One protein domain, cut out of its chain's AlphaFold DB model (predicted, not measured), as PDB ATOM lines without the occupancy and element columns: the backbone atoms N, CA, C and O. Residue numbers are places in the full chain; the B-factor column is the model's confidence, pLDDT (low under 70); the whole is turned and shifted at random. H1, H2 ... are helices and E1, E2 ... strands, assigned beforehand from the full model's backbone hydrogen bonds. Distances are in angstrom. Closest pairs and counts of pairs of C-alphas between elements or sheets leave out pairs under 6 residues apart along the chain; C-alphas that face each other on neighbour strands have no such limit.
ATOM      1  N   LEU A 271     145.182 162.118 123.302       68.38
ATOM      2  CA  LEU A 271     143.866 161.596 122.921       68.38
ATOM      3  C   LEU A 271     143.260 160.687 124.001       68.38
ATOM      4  O   LEU A 271     142.037 160.616 124.079       68.38
ATOM      5  N   THR A 272     144.073 160.041 124.849       72.44
ATOM      6  CA  THR A 272     143.567 159.306 126.021       72.44
ATOM      7  C   THR A 272     142.840 160.248 126.975       72.44
ATOM      8  O   THR A 272     141.694 159.993 127.322       72.44
ATOM      9  N   PHE A 273     143.472 161.369 127.343       78.81
ATOM     10  CA  PHE A 273     142.884 162.355 128.253       78.81
ATOM     11  C   PHE A 273     141.550 162.883 127.724       78.81
ATOM     12  O   PHE A 273     140.550 162.816 128.430       78.81
ATOM     13  N   TRP A 274     141.511 163.334 126.465       73.12
ATOM     14  CA  TRP A 274     140.280 163.862 125.879       73.12
ATOM     15  C   TRP A 274     139.173 162.811 125.771       73.12
ATOM     16  O   TRP A 274     138.027 163.140 126.053       73.12
ATOM     17  N   LYS A 275     139.478 161.554 125.415       75.81
ATOM     18  CA  LYS A 275     138.444 160.506 125.400       75.81
ATOM     19  C   LYS A 275     137.936 160.174 126.792       75.81
ATOM     20  O   LYS A 275     136.728 160.170 126.964       75.81
ATOM     21  N   ASN A 276     138.815 159.966 127.771       80.25
ATOM     22  CA  ASN A 276     138.399 159.685 129.146       80.25
ATOM     23  C   ASN A 276     137.537 160.836 129.688       80.25
ATOM     24  O   ASN A 276     136.414 160.596 130.113       80.25
ATOM     25  N   LYS A 277     137.998 162.087 129.527       83.12
ATOM     26  CA  LYS A 277     137.233 163.289 129.877       83.12
ATOM     27  C   LYS A 277     135.834 163.280 129.248       83.12
ATOM     28  O   LYS A 277     134.860 163.447 129.970       83.12
ATOM     29  N   TYR A 278     135.712 163.043 127.940       81.56
ATOM     30  CA  TYR A 278     134.399 162.992 127.286       81.56
ATOM     31  C   TYR A 278     133.581 161.732 127.621       81.56
ATOM     32  O   TYR A 278     132.362 161.770 127.512       81.56
ATOM     33  N   PHE A 279     134.199 160.625 128.042       84.12
ATOM     34  CA  PHE A 279     133.482 159.428 128.501       84.12
ATOM     35  C   PHE A 279     132.843 159.651 129.870       84.12
ATOM     36  O   PHE A 279     131.714 159.209 130.088       84.12
ATOM     37  N   ASP A 280     133.542 160.375 130.746       84.31
ATOM     38  CA  ASP A 280     133.047 160.790 132.053       84.31
ATOM     39  C   ASP A 280     132.009 161.931 131.909       84.31
ATOM     40  O   ASP A 280     130.912 161.821 132.450       84.31
ATOM     41  N   GLU A 281     132.278 162.975 131.106       84.00
ATOM     42  CA  GLU A 281     131.345 164.103 130.865       84.00
ATOM     43  C   GLU A 281     130.030 163.689 130.182       84.00
ATOM     44  O   GLU A 281     128.985 164.276 130.458       84.00
ATOM     45  N   LEU A 282     130.064 162.705 129.275       80.44
ATOM     46  CA  LEU A 282     128.875 162.224 128.557       80.44
ATOM     47  C   LEU A 282     128.223 161.001 129.226       80.44
ATOM     48  O   LEU A 282     127.205 160.524 128.730       80.44
ATOM     49  N   LEU A 283     128.795 160.493 130.328       84.56
ATOM     50  CA  LEU A 283     128.356 159.290 131.054       84.56
ATOM     51  C   LEU A 283     128.339 157.998 130.205       84.56
ATOM     52  O   LEU A 283     127.588 157.067 130.486       84.56
ATOM     53  N   ILE A 284     129.197 157.909 129.179       80.38
ATOM     54  CA  ILE A 284     129.249 156.779 128.223       80.38
ATOM     55  C   ILE A 284     130.335 155.740 128.544       80.38
ATOM     56  O   ILE A 284     130.614 154.850 127.740       80.38
ATOM     57  N   LYS A 285     130.982 155.855 129.707       83.75
ATOM     58  CA  LYS A 285     132.064 154.957 130.129       83.75
ATOM     59  C   LYS A 285     131.608 153.497 130.276       83.75
ATOM     60  O   LYS A 285     132.279 152.607 129.764       83.75
ATOM     61  N   SER A 286     130.448 153.264 130.890       81.62
ATOM     62  CA  SER A 286     129.837 151.931 131.035       81.62
ATOM     63  C   SER A 286     129.465 151.310 129.683       81.62
ATOM     64  O   SER A 286     129.759 150.144 129.432       81.62
ATOM     65  N   ASP A 287     128.894 152.116 128.784       77.81
ATOM     66  CA  ASP A 287     128.648 151.791 127.371       77.81
ATOM     67  C   ASP A 287     129.935 151.290 126.690       77.81
ATOM     68  O   ASP A 287     129.951 150.254 126.025       77.81
ATOM     69  N   TYR A 288     131.041 152.014 126.881       80.25
ATOM     70  CA  TYR A 288     132.336 151.697 126.285       80.25
ATOM     71  C   TYR A 288     132.969 150.419 126.861       80.25
ATOM     72  O   TYR A 288     133.483 149.592 126.105       80.25
ATOM     73  N   GLU A 289     132.898 150.226 128.178       81.69
ATOM     74  CA  GLU A 289     133.367 149.016 128.866       81.69
ATOM     75  C   GLU A 289     132.556 147.776 128.438       81.69
ATOM     76  O   GLU A 289     133.138 146.727 128.144       81.69
ATOM     77  N   LEU A 290     131.234 147.915 128.272       77.62
ATOM     78  CA  LEU A 290     130.370 146.872 127.713       77.62
ATOM     79  C   LEU A 290     130.750 146.529 126.262       77.62
ATOM     80  O   LEU A 290     130.846 145.349 125.923       77.62
ATOM     81  N   ILE A 291     131.021 147.525 125.408       72.88
ATOM     82  CA  ILE A 291     131.491 147.288 124.030       72.88
ATOM     83  C   ILE A 291     132.832 146.540 124.029       72.88
ATOM     84  O   ILE A 291     132.996 145.616 123.232       72.88
ATOM     85  N   GLN A 292     133.777 146.879 124.919       78.06
ATOM     86  CA  GLN A 292     135.037 146.132 125.039       78.06
ATOM     87  C   GLN A 292     134.791 144.665 125.436       78.06
ATOM     88  O   GLN A 292     135.320 143.762 124.787       78.06
ATOM     89  N   ALA A 293     133.949 144.406 126.442       77.38
ATOM     90  CA  ALA A 293     133.605 143.047 126.872       77.38
ATOM     91  C   ALA A 293     132.883 142.233 125.773       77.38
ATOM     92  O   ALA A 293     133.190 141.057 125.551       77.38
ATOM     93  N   VAL A 294     131.967 142.856 125.024       71.94
ATOM     94  CA  VAL A 294     131.280 142.222 123.886       71.94
ATOM     95  C   VAL A 294     132.251 141.944 122.732       71.94
ATOM     96  O   VAL A 294     132.203 140.862 122.148       71.94
ATOM     97  N   ALA A 295     133.191 142.848 122.445       70.62
ATOM     98  CA  ALA A 295     134.218 142.626 121.429       70.62
ATOM     99  C   ALA A 295     135.163 141.463 121.788       70.62
ATOM    100  O   ALA A 295     135.542 140.693 120.905       70.62
ATOM    101  N   LEU A 296     135.495 141.290 123.074       74.25
ATOM    102  CA  LEU A 296     136.295 140.161 123.569       74.25
ATOM    103  C   LEU A 296     135.542 138.818 123.534       74.25
ATOM    104  O   LEU A 296     136.170 137.779 123.351       74.25
ATOM    105  N   SER A 297     134.212 138.820 123.674       71.31
ATOM    106  CA  SER A 297     133.393 137.597 123.578       71.31
ATOM    107  C   SER A 297     133.003 137.208 122.141       71.31
ATOM    108  O   SER A 297     132.383 136.160 121.931       71.31
ATOM    109  N   PHE A 298     133.384 138.007 121.136       71.25
ATOM    110  CA  PHE A 298     133.033 137.768 119.735       71.25
ATOM    111  C   PHE A 298     133.692 136.488 119.193       71.25
ATOM    112  O   PHE A 298     134.886 136.447 118.890       71.25
ATOM    113  N   ARG A 299     132.898 135.423 119.032       69.88
ATOM    114  CA  ARG A 299     133.384 134.115 118.568       69.88
ATOM    115  C   ARG A 299     133.977 134.217 117.159       69.88
ATOM    116  O   ARG A 299     133.342 134.725 116.239       69.88
ATOM    117  N   THR A 300     135.147 133.616 116.940       70.75
ATOM    118  CA  THR A 300     135.811 133.577 115.620       70.75
ATOM    119  C   THR A 300     134.920 132.977 114.521       70.75
ATOM    120  O   THR A 300     135.035 133.348 113.356       70.75
ATOM    121  N   ALA A 301     133.988 132.090 114.889       68.81
ATOM    122  CA  ALA A 301     133.015 131.480 113.981       68.81
ATOM    123  C   ALA A 301     131.956 132.459 113.423       68.81
ATOM    124  O   ALA A 301     131.445 132.222 112.334       68.81
ATOM    125  N   SER A 302     131.644 133.567 114.110       74.75
ATOM    126  CA  SER A 302     130.721 134.601 113.605       74.75
ATOM    127  C   SER A 302     131.401 135.659 112.720       74.75
ATOM    128  O   SER A 302     130.755 136.619 112.300       74.75
ATOM    129  N   ILE A 303     132.692 135.497 112.402       79.06
ATOM    130  CA  ILE A 303     133.430 136.397 111.507       79.06
ATOM    131  C   ILE A 303     133.086 136.088 110.043       79.06
ATOM    132  O   ILE A 303     133.463 135.051 109.495       79.06
ATOM    133  N   GLN A 304     132.435 137.029 109.358       83.31
ATOM    134  CA  GLN A 304     132.098 136.866 107.942       83.31
ATOM    135  C   GLN A 304     133.309 137.116 107.024       83.31
ATOM    136  O   GLN A 304     134.006 138.128 107.126       83.31
ATOM    137  N   THR A 305     133.539 136.226 106.056       81.62
ATOM    138  CA  THR A 305     134.625 136.384 105.071       81.62
ATOM    139  C   THR A 305     134.263 137.392 103.971       81.62
ATOM    140  O   THR A 305     133.178 137.364 103.388       81.62
ATOM    141  N   VAL A 306     135.209 138.275 103.640       79.19
ATOM    142  CA  VAL A 306     135.059 139.336 102.634       79.19
ATOM    143  C   VAL A 306     136.187 139.230 101.605       79.19
ATOM    144  O   VAL A 306     137.355 139.352 101.946       79.19
ATOM    145  N   VAL A 307     135.871 139.019 100.326       77.94
ATOM    146  CA  VAL A 307     136.906 138.980  99.273       77.94
ATOM    147  C   VAL A 307     137.219 140.406  98.793       77.94
ATOM    148  O   VAL A 307     136.275 141.091  98.397       77.94
ATOM    149  N   PRO A 308     138.486 140.872  98.796       72.06
ATOM    150  CA  PRO A 308     138.842 142.242  98.421       72.06
ATOM    151  C   PRO A 308     138.596 142.534  96.933       72.06
ATOM    152  O   PRO A 308     138.006 143.559  96.595       72.06
ATOM    153  N   ASP A 309     138.968 141.619  96.034       75.00
ATOM    154  CA  ASP A 309     138.924 141.800  94.575       75.00
ATOM    155  C   ASP A 309     137.593 142.347  94.034       75.00
ATOM    156  O   ASP A 309     137.593 143.209  93.155       75.00
ATOM    157  N   ARG A 310     136.447 141.902  94.573       71.12
ATOM    158  CA  ARG A 310     135.116 142.345  94.108       71.12
ATOM    159  C   ARG A 310     134.815 143.828  94.381       71.12
ATOM    160  O   ARG A 310     133.860 144.346  93.816       71.12
ATOM    161  N   PHE A 311     135.607 144.491  95.224       71.81
ATOM    162  CA  PHE A 311     135.510 145.924  95.531       71.81
ATOM    163  C   PHE A 311     136.622 146.762  94.871       71.81
ATOM    164  O   PHE A 311     136.541 147.988  94.860       71.81
ATOM    165  N   PHE A 312     137.664 146.117  94.331       73.19
ATOM    166  CA  PHE A 312     138.818 146.785  93.715       73.19
ATOM    167  C   PHE A 312     138.898 146.617  92.191       73.19
ATOM    168  O   PHE A 312     139.692 147.300  91.544       73.19
ATOM    169  N   ARG A 313     138.073 145.745  91.595       70.69
ATOM    170  CA  ARG A 313     137.924 145.637  90.135       70.69
ATOM    171  C   ARG A 313     137.431 146.963  89.553       70.69
ATOM    172  O   ARG A 313     136.271 147.329  89.715       70.69
ATOM    173  N   SER A 314     138.326 147.655  88.850       60.59
ATOM    174  CA  SER A 314     138.000 148.839  88.056       60.59
ATOM    175  C   SER A 314     136.876 148.528  87.067       60.59
ATOM    176  O   SER A 314     136.970 147.561  86.307       60.59
ATOM    177  N   GLN A 315     135.833 149.361  87.033       56.59
ATOM    178  CA  GLN A 315     134.897 149.348  85.913       56.59
ATOM    179  C   GLN A 315     135.559 150.054  84.728       56.59
ATOM    180  O   GLN A 315     135.476 151.270  84.577       56.59
ATOM    181  N   SER A 316     136.205 149.263  83.868       51.19
ATOM    182  CA  SER A 316     137.003 149.662  82.695       51.19
ATOM    183  C   SER A 316     136.220 150.353  81.561       51.19
ATOM    184  O   SER A 316     136.628 150.311  80.403       51.19
ATOM    185  N   ARG A 324     132.526 163.055  87.261       70.31
ATOM    186  CA  ARG A 324     133.066 162.243  88.364       70.31
ATOM    187  C   ARG A 324     131.992 162.100  89.450       70.31
ATOM    188  O   ARG A 324     131.467 163.128  89.881       70.31
ATOM    189  N   PRO A 325     131.648 160.879  89.894       73.00
ATOM    190  CA  PRO A 325     130.625 160.711  90.914       73.00
ATOM    191  C   PRO A 325     131.135 161.300  92.233       73.00
ATOM    192  O   PRO A 325     132.204 160.928  92.714       73.00
ATOM    193  N   ALA A 326     130.381 162.240  92.800       86.38
ATOM    194  CA  ALA A 326     130.620 162.763  94.140       86.38
ATOM    195  C   ALA A 326     129.951 161.862  95.188       86.38
ATOM    196  O   ALA A 326     128.972 161.175  94.890       86.38
ATOM    197  N   PHE A 327     130.464 161.872  96.418       88.69
ATOM    198  CA  PHE A 327     129.797 161.221  97.546       88.69
ATOM    199  C   PHE A 327     128.418 161.883  97.791       88.69
ATOM    200  O   PHE A 327     128.319 163.102  97.666       88.69
ATOM    201  N   PRO A 328     127.349 161.123  98.106       90.69
ATOM    202  CA  PRO A 328     125.968 161.629  98.161       90.69
ATOM    203  C   PRO A 328     125.654 162.650  99.265       90.69
ATOM    204  O   PRO A 328     124.524 163.136  99.299       90.69
ATOM    205  N   GLY A 329     126.592 162.941 100.159       90.44
ATOM    206  CA  GLY A 329     126.437 163.873 101.272       90.44
ATOM    207  C   GLY A 329     127.801 164.344 101.772       90.44
ATOM    208  O   GLY A 329     128.742 164.475 100.988       90.44
ATOM    209  N   GLU A 330     127.929 164.604 103.069       91.38
ATOM    210  CA  GLU A 330     129.121 165.264 103.606       91.38
ATOM    211  C   GLU A 330     130.263 164.289 103.926       91.38
ATOM    212  O   GLU A 330     130.054 163.240 104.537       91.38
ATOM    213  N   ILE A 331     131.491 164.668 103.543       90.56
ATOM    214  CA  ILE A 331     132.738 164.048 104.019       90.56
ATOM    215  C   ILE A 331     133.444 165.049 104.934       90.56
ATOM    216  O   ILE A 331     134.130 165.977 104.467       90.56
ATOM    217  N   GLU A 332     133.263 164.847 106.234       88.75
ATOM    218  CA  GLU A 332     133.745 165.725 107.291       88.75
ATOM    219  C   GLU A 332     135.140 165.304 107.777       88.75
ATOM    220  O   GLU A 332     135.496 164.126 107.838       88.75
ATOM    221  N   THR A 333     135.980 166.283 108.105       85.94
ATOM    222  CA  THR A 333     137.340 166.045 108.605       85.94
ATOM    223  C   THR A 333     137.711 167.178 109.557       85.94
ATOM    224  O   THR A 333     138.207 168.216 109.126       85.94
ATOM    225  N   LEU A 334     137.398 166.993 110.840       79.00
ATOM    226  CA  LEU A 334     137.646 167.968 111.907       79.00
ATOM    227  C   LEU A 334     139.054 167.814 112.507       79.00
ATOM    228  O   LEU A 334     139.778 166.867 112.197       79.00
ATOM    229  N   GLN A 335     139.439 168.724 113.407       75.62
ATOM    230  CA  GLN A 335     140.608 168.508 114.267       75.62
ATOM    231  C   GLN A 335     140.336 167.395 115.291       75.62
ATOM    232  O   GLN A 335     139.189 167.146 115.647       75.62
ATOM    233  N   ALA A 336     141.382 166.745 115.810       72.62
ATOM    234  CA  ALA A 336     141.236 165.521 116.607       72.62
ATOM    235  C   ALA A 336     140.319 165.669 117.840       72.62
ATOM    236  O   ALA A 336     139.451 164.826 118.037       72.62
ATOM    237  N   GLY A 337     140.447 166.747 118.624       70.56
ATOM    238  CA  GLY A 337     139.567 166.995 119.777       70.56
ATOM    239  C   GLY A 337     138.102 167.228 119.383       70.56
ATOM    240  O   GLY A 337     137.201 166.664 119.995       70.56
ATOM    241  N   GLN A 338     137.860 167.980 118.304       77.38
ATOM    242  CA  GLN A 338     136.517 168.219 117.757       77.38
ATOM    243  C   GLN A 338     135.896 166.936 117.177       77.38
ATOM    244  O   GLN A 338     134.711 166.686 117.368       77.38
ATOM    245  N   ALA A 339     136.702 166.114 116.499       73.81
ATOM    246  CA  ALA A 339     136.308 164.824 115.943       73.81
ATOM    247  C   ALA A 339     135.914 163.827 117.043       73.81
ATOM    248  O   ALA A 339     134.862 163.201 116.949       73.81
ATOM    249  N   VAL A 340     136.720 163.734 118.111       75.69
ATOM    250  CA  VAL A 340     136.386 162.973 119.327       75.69
ATOM    251  C   VAL A 340     135.073 163.477 119.919       75.69
ATOM    252  O   VAL A 340     134.133 162.697 120.050       75.69
ATOM    253  N   ARG A 341     134.994 164.776 120.237       79.81
ATOM    254  CA  ARG A 341     133.822 165.376 120.882       79.81
ATOM    255  C   ARG A 341     132.548 165.106 120.079       79.81
ATOM    256  O   ARG A 341     131.612 164.532 120.622       79.81
ATOM    257  N   LYS A 342     132.542 165.411 118.776       81.75
ATOM    258  CA  LYS A 342     131.376 165.195 117.905       81.75
ATOM    259  C   LYS A 342     130.979 163.719 117.809       81.75
ATOM    260  O   LYS A 342     129.793 163.422 117.835       81.75
ATOM    261  N   ALA A 343     131.940 162.798 117.707       79.81
ATOM    262  CA  ALA A 343     131.650 161.370 117.559       79.81
ATOM    263  C   ALA A 343     131.058 160.718 118.820       79.81
ATOM    264  O   ALA A 343     130.353 159.719 118.697       79.81
ATOM    265  N   TYR A 344     131.333 161.267 120.007       79.38
ATOM    266  CA  TYR A 344     130.754 160.792 121.267       79.38
ATOM    267  C   TYR A 344     129.515 161.599 121.693       79.38
ATOM    268  O   TYR A 344     128.591 161.023 122.265       79.38
ATOM    269  N   GLU A 345     129.394 162.876 121.306       84.06
ATOM    270  CA  GLU A 345     128.145 163.651 121.437       84.06
ATOM    271  C   GLU A 345     126.957 163.000 120.702       84.06
ATOM    272  O   GLU A 345     125.813 163.228 121.090       84.06
ATOM    273  N   GLU A 346     127.192 162.125 119.715       80.00
ATOM    274  CA  GLU A 346     126.165 161.263 119.099       80.00
ATOM    275  C   GLU A 346     125.428 160.346 120.096       80.00
ATOM    276  O   GLU A 346     124.404 159.773 119.743       80.00
ATOM    277  N   HIS A 347     125.916 160.157 121.331       73.50
ATOM    278  CA  HIS A 347     125.168 159.477 122.404       73.50
ATOM    279  C   HIS A 347     124.091 160.362 123.043       73.50
ATOM    280  O   HIS A 347     123.142 159.840 123.622       73.50
ATOM    281  N   THR A 348     124.209 161.686 122.944       78.44
ATOM    282  CA  THR A 348     123.293 162.604 123.628       78.44
ATOM    283  C   THR A 348     121.897 162.600 122.987       78.44
ATOM    284  O   THR A 348     121.785 162.492 121.761       78.44
ATOM    285  N   PRO A 349     120.821 162.823 123.769       75.69
ATOM    286  CA  PRO A 349     119.481 163.062 123.224       75.69
ATOM    287  C   PRO A 349     119.440 164.221 122.210       75.69
ATOM    288  O   PRO A 349     118.660 164.199 121.265       75.69
ATOM    289  N   ALA A 350     120.347 165.198 122.336       74.62
ATOM    290  CA  ALA A 350     120.493 166.329 121.416       74.62
ATOM    291  C   ALA A 350     121.046 165.969 120.014       74.62
ATOM    292  O   ALA A 350     121.154 166.853 119.161       74.62
ATOM    293  N   LYS A 351     121.409 164.702 119.762       75.69
ATOM    294  CA  LYS A 351     121.757 164.148 118.432       75.69
ATOM    295  C   LYS A 351     120.814 163.025 117.982       75.69
ATOM    296  O   LYS A 351     121.085 162.343 116.995       75.69
ATOM    297  N   GLN A 352     119.732 162.796 118.721       76.62
ATOM    298  CA  GLN A 352     118.883 161.619 118.579       76.62
ATOM    299  C   GLN A 352     117.738 161.840 117.573       76.62
ATOM    300  O   GLN A 352     116.559 161.707 117.909       76.62
ATOM    301  N   ASP A 353     118.084 162.180 116.328       81.19
ATOM    302  CA  ASP A 353     117.106 162.370 115.252       81.19
ATOM    303  C   ASP A 353     116.295 161.084 115.020       81.19
ATOM    304  O   ASP A 353     116.857 159.991 114.909       81.19
ATOM    305  N   VAL A 354     114.974 161.207 114.867       81.19
ATOM    306  CA  VAL A 354     114.112 160.059 114.560       81.19
ATOM    307  C   VAL A 354     114.532 159.444 113.223       81.19
ATOM    308  O   VAL A 354     114.425 160.073 112.169       81.19
ATOM    309  N   GLY A 355     115.003 158.197 113.275       89.00
ATOM    310  CA  GLY A 355     115.444 157.451 112.097       89.00
ATOM    311  C   GLY A 355     116.936 157.551 111.784       89.00
ATOM    312  O   GLY A 355     117.335 157.286 110.648       89.00
ATOM    313  N   ARG A 356     117.775 157.905 112.765       93.00
ATOM    314  CA  ARG A 356     119.233 157.893 112.616       93.00
ATOM    315  C   ARG A 356     119.812 156.492 112.875       93.00
ATOM    316  O   ARG A 356     119.578 155.871 113.915       93.00
ATOM    317  N   LEU A 357     120.607 156.004 111.924       95.06
ATOM    318  CA  LEU A 357     121.485 154.838 112.064       95.06
ATOM    319  C   LEU A 357     122.931 155.337 112.149       95.06
ATOM    320  O   LEU A 357     123.376 156.073 111.266       95.06
ATOM    321  N   VAL A 358     123.680 154.923 113.173       94.75
ATOM    322  CA  VAL A 358     125.087 155.323 113.329       94.75
ATOM    323  C   VAL A 358     125.982 154.092 113.364       94.75
ATOM    324  O   VAL A 358     125.707 153.139 114.094       94.75
ATOM    325  N   LEU A 359     127.038 154.106 112.546       95.94
ATOM    326  CA  LEU A 359     128.002 153.015 112.408       95.94
ATOM    327  C   LEU A 359     129.429 153.534 112.608       95.94
ATOM    328  O   LEU A 359     129.826 154.527 112.004       95.94
ATOM    329  N   TRP A 360     130.220 152.813 113.391       94.44
ATOM    330  CA  TRP A 360     131.644 153.036 113.612       94.44
ATOM    331  C   TRP A 360     132.418 151.868 112.997       94.44
ATOM    332  O   TRP A 360     132.056 150.705 113.193       94.44
ATOM    333  N   THR A 361     133.463 152.170 112.229       95.50
ATOM    334  CA  THR A 361     134.244 151.185 111.469       95.50
ATOM    335  C   THR A 361     135.732 151.289 111.777       95.50
ATOM    336  O   THR A 361     136.286 152.386 111.690       95.50
ATOM    337  N   ASP A 362     136.355 150.144 112.040       93.88
ATOM    338  CA  ASP A 362     137.783 149.968 112.345       93.88
ATOM    339  C   ASP A 362     138.335 148.807 111.487       93.88
ATOM    340  O   ASP A 362     137.596 147.876 111.133       93.88
ATOM    341  N   ALA A 363     139.615 148.858 111.120       91.44
ATOM    342  CA  ALA A 363     140.291 147.836 110.333       91.44
ATOM    343  C   ALA A 363     141.762 147.656 110.737       91.44
ATOM    344  O   ALA A 363     142.594 148.562 110.626       91.44
ATOM    345  N   SER A 364     142.118 146.423 111.104       86.25
ATOM    346  CA  SER A 364     143.466 146.074 111.550       86.25
ATOM    347  C   SER A 364     144.312 145.427 110.448       86.25
ATOM    348  O   SER A 364     143.819 144.731 109.552       86.25
ATOM    349  N   GLY A 365     145.634 145.590 110.554       71.12
ATOM    350  CA  GLY A 365     146.606 145.061 109.589       71.12
ATOM    351  C   GLY A 365     146.603 143.532 109.428       71.12
ATOM    352  O   GLY A 365     147.112 143.024 108.432       71.12
ATOM    353  N   THR A 366     145.972 142.784 110.341       70.44
ATOM    354  CA  THR A 366     145.726 141.333 110.203       70.44
ATOM    355  C   THR A 366     144.534 141.004 109.292       70.44
ATOM    356  O   THR A 366     144.100 139.855 109.235       70.44
ATOM    357  N   ARG A 367     144.033 141.992 108.531       82.62
ATOM    358  CA  ARG A 367     142.861 141.918 107.638       82.62
ATOM    359  C   ARG A 367     141.519 141.804 108.374       82.62
ATOM    360  O   ARG A 367     140.510 141.488 107.739       82.62
ATOM    361  N   GLY A 368     141.505 142.051 109.683       88.38
ATOM    362  CA  GLY A 368     140.287 142.149 110.483       88.38
ATOM    363  C   GLY A 368     139.553 143.463 110.213       88.38
ATOM    364  O   GLY A 368     140.179 144.499 110.003       88.38
ATOM    365  N   ILE A 369     138.225 143.407 110.208       92.25
ATOM    366  CA  ILE A 369     137.318 144.539 110.007       92.25
ATOM    367  C   ILE A 369     136.246 144.465 111.097       92.25
ATOM    368  O   ILE A 369     135.533 143.463 111.201       92.25
ATOM    369  N   GLY A 370     136.118 145.526 111.889       91.06
ATOM    370  CA  GLY A 370     135.073 145.687 112.894       91.06
ATOM    371  C   GLY A 370     134.042 146.719 112.452       91.06
ATOM    372  O   GLY A 370     134.398 147.783 111.945       91.06
ATOM    373  N   ILE A 371     132.759 146.415 112.656       93.88
ATOM    374  CA  ILE A 371     131.674 147.393 112.541       93.88
ATOM    375  C   ILE A 371     130.826 147.315 113.802       93.88
ATOM    376  O   ILE A 371     130.175 146.300 114.045       93.88
ATOM    377  N   VAL A 372     130.819 148.393 114.578       92.38
ATOM    378  CA  VAL A 372     129.964 148.562 115.759       92.38
ATOM    379  C   VAL A 372     128.910 149.605 115.411       92.38
ATOM    380  O   VAL A 372     129.225 150.613 114.782       92.38
ATOM    381  N   TYR A 373     127.646 149.365 115.740       94.31
ATOM    382  CA  TYR A 373     126.553 150.240 115.329       94.31
ATOM    383  C   TYR A 373     125.379 150.215 116.309       94.31
ATOM    384  O   TYR A 373     125.227 149.289 117.111       94.31
ATOM    385  N   ARG A 374     124.525 151.236 116.201       92.94
ATOM    386  CA  ARG A 374     123.231 151.324 116.887       92.94
ATOM    387  C   ARG A 374     122.240 152.168 116.085       92.94
ATOM    388  O   ARG A 374     122.621 152.910 115.178       92.94
ATOM    389  N   GLU A 375     120.970 152.062 116.437       94.06
ATOM    390  CA  GLU A 375     119.854 152.745 115.784       94.06
ATOM    391  C   GLU A 375     119.004 153.512 116.802       94.06
ATOM    392  O   GLU A 375     118.854 153.071 117.939       94.06
ATOM    393  N   THR A 376     118.416 154.648 116.420       93.06
ATOM    394  CA  THR A 376     117.421 155.308 117.282       93.06
ATOM    395  C   THR A 376     116.164 154.448 117.402       93.06
ATOM    396  O   THR A 376     115.668 153.898 116.408       93.06
ATOM    397  N   LEU A 377     115.616 154.341 118.608       91.19
ATOM    398  CA  LEU A 377     114.381 153.609 118.881       91.19
ATOM    399  C   LEU A 377     113.177 154.263 118.165       91.19
ATOM    400  O   LEU A 377     113.204 155.465 117.883       91.19
ATOM    401  N   PRO A 378     112.126 153.492 117.809       87.81
ATOM    402  CA  PRO A 378     110.914 154.070 117.224       87.81
ATOM    403  C   PRO A 378     110.320 155.150 118.144       87.81
ATOM    404  O   PRO A 378     110.466 155.086 119.362       87.81
ATOM    405  N   GLY A 379     109.696 156.171 117.549       84.56
ATOM    406  CA  GLY A 379     109.136 157.311 118.285       84.56
ATOM    407  C   GLY A 379     110.161 158.231 118.964       84.56
ATOM    408  O   GLY A 379     109.754 159.165 119.641       84.56
ATOM    409  N   GLY A 380     111.470 157.997 118.804       81.19
ATOM    410  CA  GLY A 380     112.495 158.774 119.509       81.19
ATOM    411  C   GLY A 380     112.640 158.401 120.990       81.19
ATOM    412  O   GLY A 380     113.094 159.220 121.783       81.19
ATOM    413  N   ALA A 381     112.292 157.169 121.372       84.94
ATOM    414  CA  ALA A 381     112.353 156.701 122.762       84.94
ATOM    415  C   ALA A 381     113.779 156.500 123.332       84.94
ATOM    416  O   ALA A 381     113.919 156.108 124.487       84.94
ATOM    417  N   GLY A 382     114.836 156.711 122.539       88.56
ATOM    418  CA  GLY A 382     116.222 156.498 122.960       88.56
ATOM    419  C   GLY A 382     117.131 155.988 121.842       88.56
ATOM    420  O   GLY A 382     116.762 155.952 120.663       88.56
ATOM    421  N   TRP A 383     118.309 155.512 122.239       89.25
ATOM    422  CA  TRP A 383     119.207 154.704 121.414       89.25
ATOM    423  C   TRP A 383     118.983 153.207 121.664       89.25
ATOM    424  O   TRP A 383     118.671 152.798 122.779       89.25
ATOM    425  N   SER A 384     119.159 152.373 120.636       91.44
ATOM    426  CA  SER A 384     119.228 150.922 120.813       91.44
ATOM    427  C   SER A 384     120.501 150.515 121.550       91.44
ATOM    428  O   SER A 384     121.528 151.194 121.461       91.44
ATOM    429  N   SER A 385     120.473 149.327 122.153       88.69
ATOM    430  CA  SER A 385     121.685 148.614 122.550       88.69
ATOM    431  C   SER A 385     122.673 148.493 121.382       88.69
ATOM    432  O   SER A 385     122.293 148.444 120.205       88.69
ATOM    433  N   TRP A 386     123.952 148.425 121.731       88.38
ATOM    434  CA  TRP A 386     125.054 148.278 120.792       88.38
ATOM    435  C   TRP A 386     125.065 146.911 120.106       88.38
ATOM    436  O   TRP A 386     124.880 145.879 120.745       88.38
ATOM    437  N   THR A 387     125.316 146.901 118.796       90.94
ATOM    438  CA  THR A 387     125.480 145.677 117.995       90.94
ATOM    439  C   THR A 387     126.821 145.701 117.262       90.94
ATOM    440  O   THR A 387     127.252 146.751 116.787       90.94
ATOM    441  N   MET A 388     127.486 144.549 117.146       90.19
ATOM    442  CA  MET A 388     128.799 144.414 116.507       90.19
ATOM    443  C   MET A 388     128.803 143.305 115.448       90.19
ATOM    444  O   MET A 388     128.394 142.179 115.718       90.19
ATOM    445  N   ASN A 389     129.347 143.609 114.268       91.25
ATOM    446  CA  ASN A 389     129.608 142.654 113.195       91.25
ATOM    447  C   ASN A 389     131.122 142.592 112.913       91.25
ATOM    448  O   ASN A 389     131.725 143.594 112.519       91.25
ATOM    449  N   GLY A 390     131.724 141.410 113.065       90.44
ATOM    450  CA  GLY A 390     133.115 141.136 112.691       90.44
ATOM    451  C   GLY A 390     133.252 140.547 111.281       90.44
ATOM    452  O   GLY A 390     132.477 139.678 110.876       90.44
ATOM    453  N   TYR A 391     134.270 140.987 110.541       91.00
ATOM    454  CA  TYR A 391     134.604 140.491 109.204       91.00
ATOM    455  C   TYR A 391     136.120 140.269 109.055       91.00
ATOM    456  O   TYR A 391     136.919 140.918 109.726       91.00
ATOM    457  N   VAL A 392     136.532 139.389 108.136       89.31
ATOM    458  CA  VAL A 392     137.946 139.203 107.749       89.31
ATOM    459  C   VAL A 392     138.095 139.235 106.230       89.31
ATOM    460  O   VAL A 392     137.376 138.536 105.508       89.31
ATOM    461  N   ALA A 393     139.056 140.017 105.734       86.94
ATOM    462  CA  ALA A 393     139.344 140.104 104.309       86.94
ATOM    463  C   ALA A 393     140.257 138.951 103.829       86.94
ATOM    464  O   ALA A 393     141.428 138.866 104.206       86.94
ATOM    465  N   ARG A 394     139.749 138.066 102.955       85.31
ATOM    466  CA  ARG A 394     140.498 136.930 102.372       85.31
ATOM    467  C   ARG A 394     140.702 137.095 100.869       85.31
ATOM    468  O   ARG A 394     139.738 137.274 100.137       85.31
ATOM    469  N   GLY A 395     141.941 136.965 100.403       80.69
ATOM    470  CA  GLY A 395     142.317 137.100  98.993       80.69
ATOM    471  C   GLY A 395     143.708 137.712  98.853       80.69
ATOM    472  O   GLY A 395     144.562 137.504  99.724       80.69
ATOM    473  N   ARG A 396     143.909 138.500  97.789       80.00
ATOM    474  CA  ARG A 396     145.130 139.288  97.565       80.00
ATOM    475  C   ARG A 396     145.495 140.118  98.803       80.00
ATOM    476  O   ARG A 396     144.621 140.597  99.525       80.00
ATOM    477  N   GLU A 397     146.793 140.287  99.036       80.38
ATOM    478  CA  GLU A 397     147.306 141.230 100.029       80.38
ATOM    479  C   GLU A 397     146.860 142.670  99.715       80.38
ATOM    480  O   GLU A 397     146.816 143.092  98.556       80.38
ATOM    481  N   VAL A 398     146.496 143.407 100.764       81.69
ATOM    482  CA  VAL A 398     145.855 144.724 100.711       81.69
ATOM    483  C   VAL A 398     146.515 145.647 101.732       81.69
ATOM    484  O   VAL A 398     146.837 145.218 102.836       81.69
ATOM    485  N   HIS A 399     146.730 146.914 101.368       87.88
ATOM    486  CA  HIS A 399     147.291 147.917 102.277       87.88
ATOM    487  C   HIS A 399     146.302 148.227 103.413       87.88
ATOM    488  O   HIS A 399     145.101 148.076 103.201       87.88
ATOM    489  N   ASN A 400     146.743 148.732 104.579       88.62
ATOM    490  CA  ASN A 400     145.812 149.014 105.691       88.62
ATOM    491  C   ASN A 400     144.649 149.907 105.228       88.62
ATOM    492  O   ASN A 400     143.495 149.529 105.352       88.62
ATOM    493  N   THR A 401     144.959 151.009 104.536       90.44
ATOM    494  CA  THR A 401     143.989 151.933 103.906       90.44
ATOM    495  C   THR A 401     142.994 151.254 102.947       90.44
ATOM    496  O   THR A 401     141.878 151.738 102.758       90.44
ATOM    497  N   ASP A 402     143.379 150.134 102.330       89.44
ATOM    498  CA  ASP A 402     142.487 149.331 101.497       89.44
ATOM    499  C   ASP A 402     141.546 148.451 102.354       89.44
ATOM    500  O   ASP A 402     140.368 148.330 102.023       89.44
ATOM    501  N   VAL A 403     142.003 147.912 103.494       91.81
ATOM    502  CA  VAL A 403     141.146 147.217 104.486       91.81
ATOM    503  C   VAL A 403     140.168 148.192 105.162       91.81
ATOM    504  O   VAL A 403     138.991 147.891 105.333       91.81
ATOM    505  N   GLU A 404     140.620 149.404 105.452       93.38
ATOM    506  CA  GLU A 404     139.848 150.479 106.091       93.38
ATOM    507  C   GLU A 404     138.644 150.910 105.249       93.38
ATOM    508  O   GLU A 404     137.499 150.929 105.704       93.38
ATOM    509  N   GLY A 405     138.866 151.162 103.958       93.69
ATOM    510  CA  GLY A 405     137.756 151.427 103.049       93.69
ATOM    511  C   GLY A 405     136.891 150.195 102.762       93.69
ATOM    512  O   GLY A 405     135.738 150.371 102.372       93.69
ATOM    513  N   LEU A 406     137.377 148.961 102.987       93.25
ATOM    514  CA  LEU A 406     136.515 147.766 103.010       93.25
ATOM    515  C   LEU A 406     135.594 147.757 104.242       93.25
ATOM    516  O   LEU A 406     134.442 147.346 104.104       93.25
ATOM    517  N   ALA A 407     136.043 148.257 105.398       94.88
ATOM    518  CA  ALA A 407     135.198 148.439 106.579       94.88
ATOM    519  C   ALA A 407     134.072 149.451 106.308       94.88
ATOM    520  O   ALA A 407     132.896 149.127 106.481       94.88
ATOM    521  N   VAL A 408     134.396 150.621 105.741       96.56
ATOM    522  CA  VAL A 408     133.384 151.615 105.321       96.56
ATOM    523  C   VAL A 408     132.453 151.060 104.233       96.56
ATOM    524  O   VAL A 408     131.237 151.235 104.309       96.56
ATOM    525  N   LEU A 409     132.977 150.328 103.241       95.56
ATOM    526  CA  LEU A 409     132.156 149.637 102.232       95.56
ATOM    527  C   LEU A 409     131.178 148.636 102.858       95.56
ATOM    528  O   LEU A 409     130.046 148.522 102.382       95.56
ATOM    529  N   LYS A 410     131.593 147.931 103.918       95.50
ATOM    530  CA  LYS A 410     130.736 146.993 104.642       95.50
ATOM    531  C   LYS A 410     129.730 147.675 105.569       95.50
ATOM    532  O   LYS A 410     128.627 147.152 105.697       95.50
ATOM    533  N   ALA A 411     130.029 148.854 106.113       97.31
ATOM    534  CA  ALA A 411     129.036 149.663 106.827       97.31
ATOM    535  C   ALA A 411     127.932 150.158 105.885       97.31
ATOM    536  O   ALA A 411     126.759 150.123 106.244       97.31
ATOM    537  N   ILE A 412     128.278 150.528 104.647       97.69
ATOM    538  CA  ILE A 412     127.289 150.907 103.626       97.69
ATOM    539  C   ILE A 412     126.452 149.694 103.172       97.69
ATOM    540  O   ILE A 412     125.258 149.854 102.920       97.69
ATOM    541  N   ASP A 413     127.030 148.487 103.091       96.19
ATOM    542  CA  ASP A 413     126.257 147.256 102.838       96.19
ATOM    543  C   ASP A 413     125.270 146.958 103.983       96.19
ATOM    544  O   ASP A 413     124.084 146.762 103.725       96.19
ATOM    545  N   LEU A 414     125.725 147.015 105.238       97.31
ATOM    546  CA  LEU A 414     124.886 146.797 106.421       97.31
ATOM    547  C   LEU A 414     123.775 147.854 106.549       97.31
ATOM    548  O   LEU A 414     122.621 147.523 106.824       97.31
ATOM    549  N   ALA A 415     124.084 149.122 106.272       97.50
ATOM    550  CA  ALA A 415     123.084 150.182 106.196       97.50
ATOM    551  C   ALA A 415     122.088 149.946 105.045       97.50
ATOM    552  O   ALA A 415     120.893 150.168 105.219       97.50
ATOM    553  N   CYS A 416     122.524 149.421 103.894       97.25
ATOM    554  CA  CYS A 416     121.607 149.015 102.823       97.25
ATOM    555  C   CYS A 416     120.665 147.872 103.232       97.25
ATOM    556  O   CYS A 416     119.540 147.821 102.737       97.25
ATOM    557  N   GLU A 417     121.116 146.943 104.074       96.75
ATOM    558  CA  GLU A 417     120.301 145.844 104.603       96.75
ATOM    559  C   GLU A 417     119.268 146.380 105.612       96.75
ATOM    560  O   GLU A 417     118.070 146.151 105.440       96.75
ATOM    561  N   LYS A 418     119.705 147.202 106.580       96.50
ATOM    562  CA  LYS A 418     118.833 147.895 107.548       96.50
ATOM    563  C   LYS A 418     117.784 148.787 106.874       96.50
ATOM    564  O   LYS A 418     116.617 148.748 107.266       96.50
ATOM    565  N   VAL A 419     118.172 149.547 105.844       96.31
ATOM    566  CA  VAL A 419     117.246 150.412 105.096       96.31
ATOM    567  C   VAL A 419     116.247 149.591 104.286       96.31
ATOM    568  O   VAL A 419     115.057 149.850 104.400       96.31
ATOM    569  N   ARG A 420     116.659 148.543 103.555       96.62
ATOM    570  CA  ARG A 420     115.696 147.687 102.826       96.62
ATOM    571  C   ARG A 420     114.689 146.993 103.737       96.62
ATOM    572  O   ARG A 420     113.554 146.810 103.322       96.62
ATOM    573  N   ALA A 421     115.095 146.611 104.948       96.12
ATOM    574  CA  ALA A 421     114.200 145.961 105.898       96.12
ATOM    575  C   ALA A 421     113.096 146.896 106.428       96.12
ATOM    576  O   ALA A 421     112.032 146.412 106.803       96.12
ATOM    577  N   LYS A 422     113.348 148.215 106.501       94.62
ATOM    578  CA  LYS A 422     112.405 149.227 107.019       94.62
ATOM    579  C   LYS A 422     112.599 150.585 106.303       94.62
ATOM    580  O   LYS A 422     113.108 151.505 106.938       94.62
ATOM    581  N   PRO A 423     112.242 150.749 105.011       91.94
ATOM    582  CA  PRO A 423     112.669 151.906 104.203       91.94
ATOM    583  C   PRO A 423     112.268 153.274 104.766       91.94
ATOM    584  O   PRO A 423     113.063 154.210 104.745       91.94
ATOM    585  N   GLU A 424     111.063 153.368 105.325       92.50
ATOM    586  CA  GLU A 424     110.486 154.596 105.889       92.50
ATOM    587  C   GLU A 424     111.044 154.957 107.275       92.50
ATOM    588  O   GLU A 424     110.867 156.077 107.743       92.50
ATOM    589  N   ARG A 425     111.744 154.028 107.944       92.50
ATOM    590  CA  ARG A 425     112.291 154.247 109.293       92.50
ATOM    591  C   ARG A 425     113.501 155.179 109.297       92.50
ATOM    592  O   ARG A 425     113.828 155.686 110.364       92.50
ATOM    593  N   TRP A 426     114.196 155.358 108.172       94.44
ATOM    594  CA  TRP A 426     115.551 155.915 108.166       94.44
ATOM    595  C   TRP A 426     115.654 157.254 107.439       94.44
ATOM    596  O   TRP A 426     115.406 157.352 106.240       94.44
ATOM    597  N   THR A 427     116.104 158.263 108.177       93.94
ATOM    598  CA  THR A 427     116.291 159.649 107.728       93.94
ATOM    599  C   THR A 427     117.773 159.995 107.555       93.94
ATOM    600  O   THR A 427     118.136 160.732 106.636       93.94
ATOM    601  N   ALA A 428     118.650 159.401 108.376       94.62
ATOM    602  CA  ALA A 428     120.089 159.645 108.365       94.62
ATOM    603  C   ALA A 428     120.917 158.367 108.597       94.62
ATOM    604  O   ALA A 428     120.591 157.536 109.446       94.62
ATOM    605  N   VAL A 429     122.036 158.241 107.874       96.06
ATOM    606  CA  VAL A 429     123.094 157.246 108.111       96.06
ATOM    607  C   VAL A 429     124.427 157.969 108.312       96.06
ATOM    608  O   VAL A 429     124.995 158.498 107.353       96.06
ATOM    609  N   SER A 430     124.948 157.935 109.536       95.62
ATOM    610  CA  SER A 430     126.245 158.525 109.893       95.62
ATOM    611  C   SER A 430     127.300 157.428 110.041       95.62
ATOM    612  O   SER A 430     127.137 156.514 110.852       95.62
ATOM    613  N   ILE A 431     128.389 157.501 109.269       96.88
ATOM    614  CA  ILE A 431     129.487 156.519 109.316       96.88
ATOM    615  C   ILE A 431     130.757 157.182 109.855       96.88
ATOM    616  O   ILE A 431     131.208 158.185 109.308       96.88
ATOM    617  N   TYR A 432     131.358 156.599 110.890       95.12
ATOM    618  CA  TYR A 432     132.580 157.074 111.542       95.12
ATOM    619  C   TYR A 432     133.745 156.113 111.281       95.12
ATOM    620  O   TYR A 432     133.628 154.913 111.511       95.12
ATOM    621  N   THR A 433     134.885 156.643 110.840       94.81
ATOM    622  CA  THR A 433     136.145 155.895 110.663       94.81
ATOM    623  C   THR A 433     137.321 156.730 111.157       94.81
ATOM    624  O   THR A 433     137.314 157.959 111.037       94.81
ATOM    625  N   ASP A 434     138.357 156.091 111.693       92.19
ATOM    626  CA  ASP A 434     139.608 156.759 112.048       92.19
ATOM    627  C   ASP A 434     140.603 156.869 110.891       92.19
ATOM    628  O   ASP A 434     141.570 157.637 110.978       92.19
ATOM    629  N   SER A 435     140.322 156.203 109.771       93.25
ATOM    630  CA  SER A 435     141.174 156.194 108.591       93.25
ATOM    631  C   SER A 435     141.112 157.503 107.804       93.25
ATOM    632  O   SER A 435     140.564 157.608 106.702       93.25
ATOM    633  N   LEU A 436     141.763 158.533 108.347       89.94
ATOM    634  CA  LEU A 436     141.972 159.827 107.697       89.94
ATOM    635  C   LEU A 436     142.567 159.668 106.286       89.94
ATOM    636  O   LEU A 436     142.231 160.428 105.376       89.94
ATOM    637  N   GLY A 437     143.418 158.653 106.090       89.31
ATOM    638  CA  GLY A 437     143.968 158.290 104.786       89.31
ATOM    639  C   GLY A 437     142.888 157.878 103.783       89.31
ATOM    640  O   GLY A 437     142.890 158.382 102.660       89.31
ATOM    641  N   PHE A 438     141.935 157.032 104.185       92.81
ATOM    642  CA  PHE A 438     140.812 156.631 103.336       92.81
ATOM    643  C   PHE A 438     139.843 157.796 103.065       92.81
ATOM    644  O   PHE A 438     139.424 157.999 101.925       92.81
ATOM    645  N   LEU A 439     139.549 158.640 104.057       91.19
ATOM    646  CA  LEU A 439     138.687 159.814 103.857       91.19
ATOM    647  C   LEU A 439     139.294 160.821 102.868       91.19
ATOM    648  O   LEU A 439     138.614 161.297 101.954       91.19
ATOM    649  N   GLN A 440     140.599 161.085 102.976       90.25
ATOM    650  CA  GLN A 440     141.326 161.892 101.992       90.25
ATOM    651  C   GLN A 440     141.381 161.215 100.611       90.25
ATOM    652  O   GLN A 440     141.375 161.915  99.597       90.25
ATOM    653  N   LEU A 441     141.398 159.879 100.551       90.19
ATOM    654  CA  LEU A 441     141.369 159.102  99.312       90.19
ATOM    655  C   LEU A 441     140.027 159.251  98.581       90.19
ATOM    656  O   LEU A 441     140.034 159.591  97.401       90.19
ATOM    657  N   VAL A 442     138.894 159.107  99.281       91.88
ATOM    658  CA  VAL A 442     137.551 159.345  98.712       91.88
ATOM    659  C   VAL A 442     137.396 160.799  98.258       91.88
ATOM    660  O   VAL A 442     136.927 161.048  97.149       91.88
ATOM    661  N   LYS A 443     137.841 161.762  99.078       89.25
ATOM    662  CA  LYS A 443     137.677 163.202  98.812       89.25
ATOM    663  C   LYS A 443     138.558 163.728  97.670       89.25
ATOM    664  O   LYS A 443     138.125 164.618  96.947       89.25
ATOM    665  N   ARG A 444     139.782 163.206  97.497       89.25
ATOM    666  CA  ARG A 444     140.722 163.655  96.444       89.25
ATOM    667  C   ARG A 444     140.697 162.789  95.182       89.25
ATOM    668  O   ARG A 444     140.851 163.321  94.089       89.25
ATOM    669  N   ASN A 445     140.504 161.477  95.324       88.31
ATOM    670  CA  ASN A 445     140.635 160.491  94.246       88.31
ATOM    671  C   ASN A 445     139.363 159.625  94.086       88.31
ATOM    672  O   ASN A 445     139.458 158.396  94.130       88.31
ATOM    673  N   PRO A 446     138.174 160.216  93.833       86.88
ATOM    674  CA  PRO A 446     136.904 159.480  93.738       86.88
ATOM    675  C   PRO A 446     136.856 158.435  92.607       86.88
ATOM    676  O   PRO A 446     135.963 157.595  92.593       86.88
ATOM    677  N   LEU A 447     137.814 158.467  91.671       85.69
ATOM    678  CA  LEU A 447     137.960 157.501  90.575       85.69
ATOM    679  C   LEU A 447     138.866 156.296  90.909       85.69
ATOM    680  O   LEU A 447     139.011 155.405  90.076       85.69
ATOM    681  N   ARG A 448     139.490 156.225  92.098       86.50
ATOM    682  CA  ARG A 448     140.155 154.983  92.541       86.50
ATOM    683  C   ARG A 448     139.065 153.921  92.764       86.50
ATOM    684  O   ARG A 448     138.101 154.247  93.452       86.50
ATOM    685  N   PRO A 449     139.199 152.667  92.282       87.06
ATOM    686  CA  PRO A 449     138.102 151.684  92.294       87.06
ATOM    687  C   PRO A 449     137.432 151.455  93.656       87.06
ATOM    688  O   PRO A 449     136.226 151.229  93.721       87.06
ATOM    689  N   GLN A 450     138.191 151.579  94.749       87.81
ATOM    690  CA  GLN A 450     137.655 151.547  96.110       87.81
ATOM    691  C   GLN A 450     136.737 152.743  96.397       87.81
ATOM    692  O   GLN A 450     135.569 152.553  96.713       87.81
ATOM    693  N   SER A 451     137.252 153.970  96.257       90.25
ATOM    694  CA  SER A 451     136.503 155.214  96.461       90.25
ATOM    695  C   SER A 451     135.281 155.290  95.549       90.25
ATOM    696  O   SER A 451     134.195 155.653  95.997       90.25
ATOM    697  N   GLU A 452     135.438 154.864  94.296       89.69
ATOM    698  CA  GLU A 452     134.357 154.762  93.324       89.69
ATOM    699  C   GLU A 452     133.283 153.763  93.791       89.69
ATOM    700  O   GLU A 452     132.093 154.071  93.746       89.69
ATOM    701  N   SER A 453     133.686 152.595  94.306       90.81
ATOM    702  CA  SER A 453     132.770 151.607  94.886       90.81
ATOM    703  C   SER A 453     132.052 152.145  96.125       90.81
ATOM    704  O   SER A 453     130.843 151.955  96.249       90.81
ATOM    705  N   THR A 454     132.750 152.855  97.018       93.00
ATOM    706  CA  THR A 454     132.162 153.483  98.214       93.00
ATOM    707  C   THR A 454     131.102 154.501  97.812       93.00
ATOM    708  O   THR A 454     129.977 154.447  98.305       93.00
ATOM    709  N   ILE A 455     131.423 155.371  96.854       93.94
ATOM    710  CA  ILE A 455     130.503 156.379  96.328       93.94
ATOM    711  C   ILE A 455     129.313 155.716  95.619       93.94
ATOM    712  O   ILE A 455     128.173 156.066  95.908       93.94
ATOM    713  N   LYS A 456     129.530 154.710  94.759       92.62
ATOM    714  CA  LYS A 456     128.447 153.967  94.082       92.62
ATOM    715  C   LYS A 456     127.522 153.254  95.072       92.62
ATOM    716  O   LYS A 456     126.305 153.292  94.888       92.62
ATOM    717  N   LYS A 457     128.060 152.638  96.131       94.56
ATOM    718  CA  LYS A 457     127.244 152.006  97.180       94.56
ATOM    719  C   LYS A 457     126.481 153.035  98.010       94.56
ATOM    720  O   LYS A 457     125.292 152.834  98.234       94.56
ATOM    721  N   ALA A 458     127.097 154.158  98.381       95.75
ATOM    722  CA  ALA A 458     126.408 155.236  99.087       95.75
ATOM    723  C   ALA A 458     125.301 155.867  98.212       95.75
ATOM    724  O   ALA A 458     124.191 156.095  98.680       95.75
ATOM    725  N   MET A 459     125.547 156.064  96.912       94.81
ATOM    726  CA  MET A 459     124.529 156.502  95.948       94.81
ATOM    727  C   MET A 459     123.389 155.483  95.787       94.81
ATOM    728  O   MET A 459     122.254 155.887  95.545       94.81
ATOM    729  N   LYS A 460     123.655 154.175  95.934       95.25
ATOM    730  CA  LYS A 460     122.600 153.149  96.008       95.25
ATOM    731  C   LYS A 460     121.828 153.244  97.327       95.25
ATOM    732  O   LYS A 460     120.606 153.196  97.286       95.25
ATOM    733  N   LEU A 461     122.509 153.423  98.459       96.38
ATOM    734  CA  LEU A 461     121.895 153.599  99.780       96.38
ATOM    735  C   LEU A 461     120.942 154.806  99.808       96.38
ATOM    736  O   LEU A 461     119.786 154.649 100.186       96.38
ATOM    737  N   ARG A 462     121.363 155.967  99.282       95.75
ATOM    738  CA  ARG A 462     120.533 157.189  99.199       95.75
ATOM    739  C   ARG A 462     119.276 157.026  98.326       95.75
ATOM    740  O   ARG A 462     118.356 157.822  98.435       95.75
ATOM    741  N   ARG A 463     119.220 156.002  97.466       95.25
ATOM    742  CA  ARG A 463     118.043 155.660  96.645       95.25
ATOM    743  C   ARG A 463     117.119 154.620  97.292       95.25
ATOM    744  O   ARG A 463     116.133 154.250  96.670       95.25
ATOM    745  N   LEU A 464     117.455 154.101  98.478       94.38
ATOM    746  CA  LEU A 464     116.667 153.081  99.186       94.38
ATOM    747  C   LEU A 464     115.801 153.652 100.320       94.38
ATOM    748  O   LEU A 464     114.901 152.954 100.770       94.38
ATOM    749  N   GLY A 465     116.068 154.878 100.780       89.56
ATOM    750  CA  GLY A 465     115.266 155.577 101.786       89.56
ATOM    751  C   GLY A 465     114.862 156.965 101.295       89.56
ATOM    752  O   GLY A 465     115.667 157.669 100.677       89.56
ATOM    753  N   ASN A 466     113.617 157.360 101.558       84.81
ATOM    754  CA  ASN A 466     113.080 158.651 101.131       84.81
ATOM    755  C   ASN A 466     113.807 159.789 101.864       84.81
ATOM    756  O   ASN A 466     113.843 159.822 103.088       84.81
ATOM    757  N   ASN A 467     114.405 160.714 101.106       88.12
ATOM    758  CA  ASN A 467     115.234 161.817 101.617       88.12
ATOM    759  C   ASN A 467     116.433 161.395 102.498       88.12
ATOM    760  O   ASN A 467     116.968 162.217 103.239       88.12
ATOM    761  N   LEU A 468     116.904 160.145 102.377       94.75
ATOM    762  CA  LEU A 468     117.969 159.612 103.226       94.75
ATOM    763  C   LEU A 468     119.286 160.397 103.088       94.75
ATOM    764  O   LEU A 468     119.935 160.393 102.035       94.75
ATOM    765  N   THR A 469     119.714 161.014 104.187       94.94
ATOM    766  CA  THR A 469     121.011 161.691 104.299       94.94
ATOM    767  C   THR A 469     122.100 160.685 104.669       94.94
ATOM    768  O   THR A 469     121.881 159.792 105.485       94.94
ATOM    769  N   ILE A 470     123.284 160.808 104.063       96.12
ATOM    770  CA  ILE A 470     124.437 159.942 104.351       96.12
ATOM    771  C   ILE A 470     125.661 160.817 104.583       96.12
ATOM    772  O   ILE A 470     126.049 161.582 103.697       96.12
ATOM    773  N   THR A 471     126.294 160.664 105.738       95.06
ATOM    774  CA  THR A 471     127.495 161.408 106.122       95.06
ATOM    775  C   THR A 471     128.631 160.462 106.496       95.06
ATOM    776  O   THR A 471     128.423 159.340 106.965       95.06
ATOM    777  N   LEU A 472     129.858 160.907 106.237       94.88
ATOM    778  CA  LEU A 472     131.074 160.143 106.479       94.88
ATOM    779  C   LEU A 472     132.065 161.016 107.258       94.88
ATOM    780  O   LEU A 472     132.578 162.015 106.749       94.88
ATOM    781  N   HIS A 473     132.310 160.633 108.506       93.00
ATOM    782  CA  HIS A 473     133.022 161.415 109.507       93.00
ATOM    783  C   HIS A 473     134.363 160.781 109.867       93.00
ATOM    784  O   HIS A 473     134.494 159.557 109.966       93.00
ATOM    785  N   TRP A 474     135.348 161.630 110.146       92.56
ATOM    786  CA  TRP A 474     136.570 161.207 110.818       92.56
ATOM    787  C   TRP A 474     136.398 161.194 112.343       92.56
ATOM    788  O   TRP A 474     135.897 162.168 112.901       92.56
ATOM    789  N   CYS A 475     136.876 160.149 113.025       86.62
ATOM    790  CA  CYS A 475     137.044 160.112 114.485       86.62
ATOM    791  C   CYS A 475     138.317 159.330 114.848       86.62
ATOM    792  O   CYS A 475     138.411 158.177 114.454       86.62
TER     793      CYS A 475
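This is residues 271 to 316 and 324 to 475 of the 484 residues of the protein "RNase H type-1 domain-containing protein" of Pleomassaria siparia CBS 279.74 (UniProt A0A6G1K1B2). A twisted sheet of six strands curls round one long helix, H5; H7 packs side by side with H5, and H6 stands about perpendicular to both. H4 covers part of the other face, with H1 packed on it, while H2 only grazes the sheet and the short H3 touches H7. The printed part has 198 residues with seven named helices and six named strands, in the order H1 H2 E1 H3 H4 E2 E3 E4 H5 E5 H6 H7 E6. The sheet runs E1 E4 E3 E2 E5 E6 and is mixed in direction. The class is mixed, helices and strands, and the whole is compact, with a radius of gyration of the C-alphas of 16.4 A and spans of 49 by 37 by 36 A.

H1, residues 271 to 281, begins at C-alpha 271 (143.866, 161.596, 122.921); H2 is residues 285 to 297, 18.6 A long. E1, residues 304 to 306, and H3, residues 309 to 312, precede the cut; H4, residues 336 to 345, follows it. E2, residues 356 to 363, is 23.4 A long, E3, residues 368 to 375, 23.6 A, and E4, residues 387 to 393, 20.3 A. H5, residues 400 to 421, is 31.8 A long. E5 is residues 428 to 433, H6 residues 436 to 444 and H7 residues 449 to 461. E6, residues 469 to 474, ends at C-alpha 474 (136.570, 161.207, 110.818).

E2, E3 and E4 form a meander, each strand the antiparallel neighbour of the one before, in two hairpins; N 360 and O 372, and N 389 and O 371, are each 2.8 A apart, within hydrogen-bond range. E1 is parallel to E4, with N 306 and O 392 at 2.9 A. E5 is parallel to E2, with N 361 and O 432 at 2.8 A, and to E6, with N 473 and O 431 at 2.8 A. E5, H6 H7, E6 are a strand-helix-strand unit, two parallel neighbour strands with helices between; E4, H5, E5 are a split one, with E3 and E2 between its strands; both crossovers are right-handed. There are three layers, H5 and H6 on one face of the sheet and H4 on the other. H7, the hub, touches H5 at a shallow tilt of 15 degrees, the same way, closest at C-alphas 416 and 461, 5.5 A. It touches H6 with residues 451 to 454 alone, C-alphas 442 and 451 being closest at 4.8 A, and H3 with residues 449 to 453 alone, C-alphas 312 and 449 being closest at 5.2 A. H4's height over the sheet is 10.0 A; it touches H1, closest at C-alphas 341 and 278, 6.9 A. Every O i to N i+4 pair is within hydrogen-bond range in H1, H2, H4, H5, H6 and H7; H3 is too short for one.

The C-alphas farthest apart, of Asp 280 and Ser 316, are 50.8 A apart. Residues 317 to 323 are not printed, and C-alphas 316 and 324 are 14.3 A apart across the cut. Of the links printed whole, E3 to E4 is long. pLDDT is under 70 at residues 271, 299, 301 and 314 to 316.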